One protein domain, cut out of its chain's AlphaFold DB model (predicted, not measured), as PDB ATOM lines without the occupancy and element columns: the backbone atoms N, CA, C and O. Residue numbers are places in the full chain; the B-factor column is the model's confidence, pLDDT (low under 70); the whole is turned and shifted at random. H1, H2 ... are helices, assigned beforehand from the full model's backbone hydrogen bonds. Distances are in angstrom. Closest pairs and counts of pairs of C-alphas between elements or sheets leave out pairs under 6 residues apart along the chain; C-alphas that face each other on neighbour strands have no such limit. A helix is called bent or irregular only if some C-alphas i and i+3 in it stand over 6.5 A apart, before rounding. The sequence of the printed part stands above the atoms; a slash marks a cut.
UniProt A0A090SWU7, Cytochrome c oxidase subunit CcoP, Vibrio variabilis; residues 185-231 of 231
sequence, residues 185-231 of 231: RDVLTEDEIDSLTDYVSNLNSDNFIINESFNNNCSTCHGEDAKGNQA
ATOM      1  N   ARG A 185     230.940 204.074 342.398       94.00
ATOM      2  CA  ARG A 185     232.001 205.023 342.789       94.00
ATOM      3  C   ARG A 185     232.716 204.677 344.102       94.00
ATOM      4  O   ARG A 185     233.906 204.921 344.224       94.00
ATOM      5  N   ASP A 186     231.991 204.154 345.087       94.69
ATOM      6  CA  ASP A 186     232.566 203.825 346.401       94.69
ATOM      7  C   ASP A 186     233.073 202.371 346.480       94.69
ATOM      8  O   ASP A 186     233.584 201.944 347.514       94.69
ATOM      9  N   VAL A 187     232.900 201.598 345.400       93.38
ATOM     10  CA  VAL A 187     233.261 200.174 345.304       93.38
ATOM     11  C   VAL A 187     234.463 199.968 344.385       93.38
ATOM     12  O   VAL A 187     235.326 199.152 344.695       93.38
ATOM     13  N   LEU A 188     234.519 200.703 343.273       92.94
ATOM     14  CA  LEU A 188     235.559 200.612 342.253       92.94
ATOM     15  C   LEU A 188     236.446 201.856 342.270       92.94
ATOM     16  O   LEU A 188     236.000 202.955 342.599       92.94
ATOM     17  N   THR A 189     237.706 201.684 341.889       94.19
ATOM     18  CA  THR A 189     238.630 202.797 341.650       94.19
ATOM     19  C   THR A 189     238.280 203.539 340.355       94.19
ATOM     20  O   THR A 189     237.632 202.986 339.470       94.19
ATOM     21  N   GLU A 190     238.725 204.793 340.222       94.31
ATOM     22  CA  GLU A 190     238.502 205.587 338.999       94.31
ATOM     23  C   GLU A 190     239.078 204.880 337.755       94.31
ATOM     24  O   GLU A 190     238.388 204.772 336.747       94.31
ATOM     25  N   ASP A 191     240.274 204.284 337.854       91.94
ATOM     26  CA  ASP A 191     240.896 203.532 336.750       91.94
ATOM     27  C   ASP A 191     240.059 202.302 336.331       91.94
ATOM     28  O   ASP A 191     239.967 201.967 335.147       91.94
ATOM     29  N   GLU A 192     239.423 201.616 337.287       91.62
ATOM     30  CA  GLU A 192     238.514 200.497 336.999       91.62
ATOM     31  C   GLU A 192     237.217 200.972 336.343       91.62
ATOM     32  O   GLU A 192     236.713 200.306 335.439       91.62
ATOM     33  N   ILE A 193     236.683 202.121 336.766       93.31
ATOM     34  CA  ILE A 193     235.493 202.733 336.162       93.31
ATOM     35  C   ILE A 193     235.789 203.174 334.727       93.31
ATOM     36  O   ILE A 193     234.980 202.904 333.837       93.31
ATOM     37  N   ASP A 194     236.944 203.791 334.477       91.31
ATOM     38  CA  ASP A 194     237.376 204.192 333.135       91.31
ATOM     39  C   ASP A 194     237.537 202.969 332.223       91.31
ATOM     40  O   ASP A 194     236.999 202.939 331.113       91.31
ATOM     41  N   SER A 195     238.193 201.915 332.717       88.62
ATOM     42  CA  SER A 195     238.353 200.641 332.003       88.62
ATOM     43  C   SER A 195     237.011 199.972 331.683       88.62
ATOM     44  O   SER A 195     236.788 199.506 330.563       88.62
ATOM     45  N   LEU A 196     236.080 199.947 332.642       90.56
ATOM     46  CA  LEU A 196     234.724 199.435 332.433       90.56
ATOM     47  C   LEU A 196     233.945 200.271 331.421       90.56
ATOM     48  O   LEU A 196     233.233 199.713 330.589       90.56
ATOM     49  N   THR A 197     234.074 201.594 331.478       90.62
ATOM     50  CA  THR A 197     233.394 202.511 330.559       90.62
ATOM     51  C   THR A 197     233.877 202.300 329.128       90.62
ATOM     52  O   THR A 197     233.051 202.215 328.216       90.62
ATOM     53  N   ASP A 198     235.189 202.153 328.928       88.44
ATOM     54  CA  ASP A 198     235.770 201.848 327.617       88.44
ATOM     55  C   ASP A 198     235.316 200.472 327.111       88.44
ATOM     56  O   ASP A 198     234.856 200.349 325.975       88.44
ATOM     57  N   TYR A 199     235.330 199.451 327.974       86.62
ATOM     58  CA  TYR A 199     234.840 198.115 327.629       86.62
ATOM     59  C   TYR A 199     233.361 198.123 327.210       86.62
ATOM     60  O   TYR A 199     233.034 197.657 326.119       86.62
ATOM     61  N   VAL A 200     232.467 198.695 328.030       88.75
ATOM     62  CA  VAL A 200     231.018 198.731 327.760       88.75
ATOM     63  C   VAL A 200     230.707 199.521 326.484       88.75
ATOM     64  O   VAL A 200     229.876 199.098 325.680       88.75
ATOM     65  N   SER A 201     231.413 200.629 326.248       88.06
ATOM     66  CA  SER A 201     231.231 201.459 325.046       88.06
ATOM     67  C   SER A 201     231.645 200.748 323.752       88.06
ATOM     68  O   SER A 201     231.183 201.119 322.674       88.06
ATOM     69  N   ASN A 202     232.482 199.711 323.851       86.12
ATOM     70  CA  ASN A 202     233.013 198.950 322.721       86.12
ATOM     71  C   ASN A 202     232.456 197.514 322.625       86.12
ATOM     72  O   ASN A 202     232.958 196.730 321.817       86.12
ATOM     73  N   LEU A 203     231.401 197.162 323.374       79.50
ATOM     74  CA  LEU A 203     230.810 195.809 323.383       79.50
ATOM     75  C   LEU A 203     230.362 195.303 322.005       79.50
ATOM     76  O   LEU A 203     230.398 194.104 321.746       79.50
ATOM     77  N   ASN A 204     229.957 196.210 321.114       78.56
ATOM     78  CA  ASN A 204     229.538 195.872 319.751       78.56
ATOM     79  C   ASN A 204     230.693 195.889 318.732       78.56
ATOM     80  O   ASN A 204     230.442 195.809 317.530       78.56
ATOM     81  N   SER A 205     231.945 196.039 319.176       78.00
ATOM     82  CA  SER A 205     233.119 196.035 318.299       78.00
ATOM     83  C   SER A 205     233.695 194.627 318.116       78.00
ATOM     84  O   SER A 205     233.640 193.794 319.017       78.00
ATOM     85  N   ASP A 206     234.315 194.374 316.959       66.62
ATOM     86  CA  ASP A 206     234.910 193.068 316.625       66.62
ATOM     87  C   ASP A 206     236.125 192.689 317.511       66.62
ATOM     88  O   ASP A 206     236.592 191.551 317.471       66.62
ATOM     89  N   ASN A 207     236.643 193.622 318.323       64.31
ATOM     90  CA  ASN A 207     237.806 193.439 319.203       64.31
ATOM     91  C   ASN A 207     237.390 193.254 320.671       64.31
ATOM     92  O   ASN A 207     237.874 193.951 321.561       64.31
ATOM     93  N   PHE A 208     236.487 192.312 320.929       63.09
ATOM     94  CA  PHE A 208     236.041 191.996 322.283       63.09
ATOM     95  C   PHE A 208     237.203 191.470 323.152       63.09
ATOM     96  O   PHE A 208     237.761 190.402 322.887       63.09
ATOM     97  N   ILE A 209     237.569 192.215 324.199       68.31
ATOM     98  CA  ILE A 209     238.573 191.821 325.199       68.31
ATOM     99  C   ILE A 209     237.846 191.532 326.510       68.31
ATOM    100  O   ILE A 209     237.118 192.383 327.007       68.31
ATOM    101  N   ILE A 210     238.073 190.351 327.089       67.19
ATOM    102  CA  ILE A 210     237.531 189.971 328.401       67.19
ATOM    103  C   ILE A 210     237.942 191.021 329.446       67.19
ATOM    104  O   ILE A 210     239.134 191.221 329.681       67.19
ATOM    105  N   ASN A 211     236.964 191.661 330.090       78.25
ATOM    106  CA  ASN A 211     237.191 192.609 331.178       78.25
ATOM    107  C   ASN A 211     236.907 191.932 332.529       78.25
ATOM    108  O   ASN A 211     235.772 191.564 332.838       78.25
ATOM    109  N   GLU A 212     237.951 191.753 333.339       83.88
ATOM    110  CA  GLU A 212     237.850 191.075 334.637       83.88
ATOM    111  C   GLU A 212     236.946 191.838 335.619       83.88
ATOM    112  O   GLU A 212     236.127 191.228 336.308       83.88
ATOM    113  N   SER A 213     237.010 193.174 335.630       85.31
ATOM    114  CA  SER A 213     236.142 194.007 336.469       85.31
ATOM    115  C   SER A 213     234.665 193.853 336.096       85.31
ATOM    116  O   SER A 213     233.820 193.820 336.992       85.31
ATOM    117  N   PHE A 214     234.340 193.697 334.807       89.56
ATOM    118  CA  PHE A 214     232.970 193.454 334.348       89.56
ATOM    119  C   PHE A 214     232.484 192.076 334.796       89.56
ATOM    120  O   PHE A 214     231.390 191.948 335.348       89.56
ATOM    121  N   ASN A 215     233.318 191.048 334.631       88.62
ATOM    122  CA  ASN A 215     232.976 189.691 335.047       88.62
ATOM    123  C   ASN A 215     232.768 189.578 336.558       88.62
ATOM    124  O   ASN A 215     231.863 188.867 336.987       88.62
ATOM    125  N   ASN A 216     233.548 190.302 337.357       89.44
ATOM    126  CA  ASN A 216     233.458 190.242 338.814       89.44
ATOM    127  C   ASN A 216     232.258 191.012 339.383       89.44
ATOM    128  O   ASN A 216     231.747 190.638 340.437       89.44
ATOM    129  N   ASN A 217     231.808 192.078 338.713       90.56
ATOM    130  CA  ASN A 217     230.856 193.030 339.300       90.56
ATOM    131  C   ASN A 217     229.549 193.195 338.508       90.56
ATOM    132  O   ASN A 217     228.505 193.462 339.100       90.56
ATOM    133  N   CYS A 218     229.581 193.048 337.183       91.69
ATOM    134  CA  CYS A 218     228.486 193.434 336.287       91.69
ATOM    135  C   CYS A 218     227.756 192.227 335.678       91.69
ATOM    136  O   CYS A 218     226.534 192.262 335.513       91.69
ATOM    137  N   SER A 219     228.488 191.152 335.373       90.31
ATOM    138  CA  SER A 219     227.990 189.960 334.664       90.31
ATOM    139  C   SER A 219     226.786 189.288 335.340       90.31
ATOM    140  O   SER A 219     225.886 188.797 334.666       90.31
ATOM    141  N   THR A 220     226.704 189.334 336.672       90.00
ATOM    142  CA  THR A 220     225.574 188.773 337.435       90.00
ATOM    143  C   THR A 220     224.226 189.367 337.007       90.00
ATOM    144  O   THR A 220     223.212 188.670 337.007       90.00
ATOM    145  N   CYS A 221     224.195 190.647 336.632       91.06
ATOM    146  CA  CYS A 221     222.977 191.327 336.182       91.06
ATOM    147  C   CYS A 221     222.915 191.470 334.655       91.06
ATOM    148  O   CYS A 221     221.828 191.422 334.084       91.06
ATOM    149  N   HIS A 222     224.065 191.634 334.000       90.75
ATOM    150  CA  HIS A 222     224.149 191.937 332.571       90.75
ATOM    151  C   HIS A 222     224.526 190.738 331.686       90.75
ATOM    152  O   HIS A 222     224.625 190.905 330.477       90.75
ATOM    153  N   GLY A 223     224.721 189.547 332.252       87.69
ATOM    154  CA  GLY A 223     225.251 188.383 331.538       87.69
ATOM    155  C   GLY A 223     226.764 188.481 331.313       87.69
ATOM    156  O   GLY A 223     227.333 189.572 331.270       87.69
ATOM    157  N   GLU A 224     227.441 187.342 331.174       83.38
ATOM    158  CA  GLU A 224     228.891 187.302 330.895       83.38
ATOM    159  C   GLU A 224     229.243 187.880 329.515       83.38
ATOM    160  O   GLU A 224     230.329 188.417 329.313       83.38
ATOM    161  N   ASP A 225     228.303 187.817 328.576       80.75
ATOM    162  CA  ASP A 225     228.396 188.355 327.218       80.75
ATOM    163  C   ASP A 225     227.787 189.761 327.080       80.75
ATOM    164  O   ASP A 225     227.645 190.273 325.967       80.75
ATOM    165  N   ALA A 226     227.417 190.382 328.206       83.94
ATOM    166  CA  ALA A 226     226.762 191.683 328.278       83.94
ATOM    167  C   ALA A 226     225.438 191.780 327.486       83.94
ATOM    168  O   ALA A 226     225.017 192.883 327.130       83.94
ATOM    169  N   LYS A 227     224.762 190.654 327.204       82.06
ATOM    170  CA  LYS A 227     223.457 190.636 326.514       82.06
ATOM    171  C   LYS A 227     222.264 190.950 327.413       82.06
ATOM    172  O   LYS A 227     221.158 191.129 326.914       82.06
ATOM    173  N   GLY A 228     222.489 191.080 328.715       85.44
ATOM    174  CA  GLY A 228     221.451 191.320 329.706       85.44
ATOM    175  C   GLY A 228     220.766 190.034 330.153       85.44
ATOM    176  O   GLY A 228     220.654 189.062 329.411       85.44
ATOM    177  N   ASN A 229     220.276 190.044 331.391       82.81
ATOM    178  CA  ASN A 229     219.426 188.980 331.909       82.81
ATOM    179  C   ASN A 229     217.970 189.444 331.846       82.81
ATOM    180  O   ASN A 229     217.524 190.213 332.698       82.81
ATOM    181  N   GLN A 230     217.237 188.978 330.833       75.94
ATOM    182  CA  GLN A 230     215.786 189.149 330.781       75.94
ATOM    183  C   GLN A 230     215.175 188.324 331.922       75.94
ATOM    184  O   GLN A 230     215.345 187.104 331.963       75.94
ATOM    185  N   ALA A 231     214.547 189.005 332.883       59.00
ATOM    186  CA  ALA A 231     213.976 188.416 334.095       59.00
ATOM    187  C   ALA A 231     212.446 188.390 334.070       59.00
ATOM    188  O   ALA A 231     211.838 189.456 333.789       59.00
TER     189      ALA A 231
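Overview. This is residues 185 to 231 of the 231 residues of the protein "Cytochrome c oxidase subunit CcoP" of Vibrio variabilis (UniProt A0A090SWU7). One longer helix, H1, is followed by a loop, residues 202 to 211, that swings out beyond its end and folds back, and the short helix H2 then comes crosswise to H1, touching it at residues 192 to 196. The still shorter H3 comes directly after H2, away from H1, and the chain then turns and ends in a tail with no named element, residues 223 to 231. The printed part has 47 residues with three named helices, in the order H1, H2, H3, and no named strand; the class is all helix, though under half of the residues, 22 of 47, are in named elements. The whole is compact, with a radius of gyration of the C-alphas of 10.8 A, and its outline is flat, spanning 27 by 27 by 14 A.

Arrangement. The longest helix is H1, residues 190 to 201. H2, residues 212 to 217, only just touches it, with 3 pairs of C-alphas within 8 A. The closest C-alphas of the two are those of Leu 196 and Phe 214, 6.5 A apart, and H1 touches H2 with residues 192 to 196 alone. Their lines are about perpendicular, at 84 degrees, and their centres are 10.8 A apart. H3, residues 219 to 222, is near H2, with 5 pairs of C-alphas within 10 A, and the two meet only through their link. H1 and H3 are apart. In H1 and H2 every O i to N i+4 pair is within hydrogen-bond range. H3, with 4 residues, is too short for such a pair; its 1 pair of O i and N i+3 is within range.

Along the chain. H1 begins at Glu 190, with its C-alpha at (238.502, 205.587, 338.999), and ends at Ser 201, with its C-alpha at (231.231, 201.459, 325.046), 16.3 A from first to last C-alpha. H2 runs from Glu 212 to Asn 217 and measures 8.6 A. H3 runs from Ser 219 to His 222, 4.8 A from first to last C-alpha, and ends with C-alpha 222 at (224.149, 191.937, 332.571). No helix is bent.

Size, cuts and confidence. The two C-alphas farthest apart are those of Asp 186 and Asp 206, 31.7 A, and the C-alphas of Arg 185 and Ala 231, the first and last printed residues, are 26.0 A apart. Ala 231 is also the chain's last residue. The printed part has no cut. The link from H1 to H2 has 10 residues and is short; the link from H2 to H3, 1 residue, is tight. The mean pLDDT of the printed part is 84.8, and the model's confidence is low, under 70, at residues 206 to 210 and at residue 231.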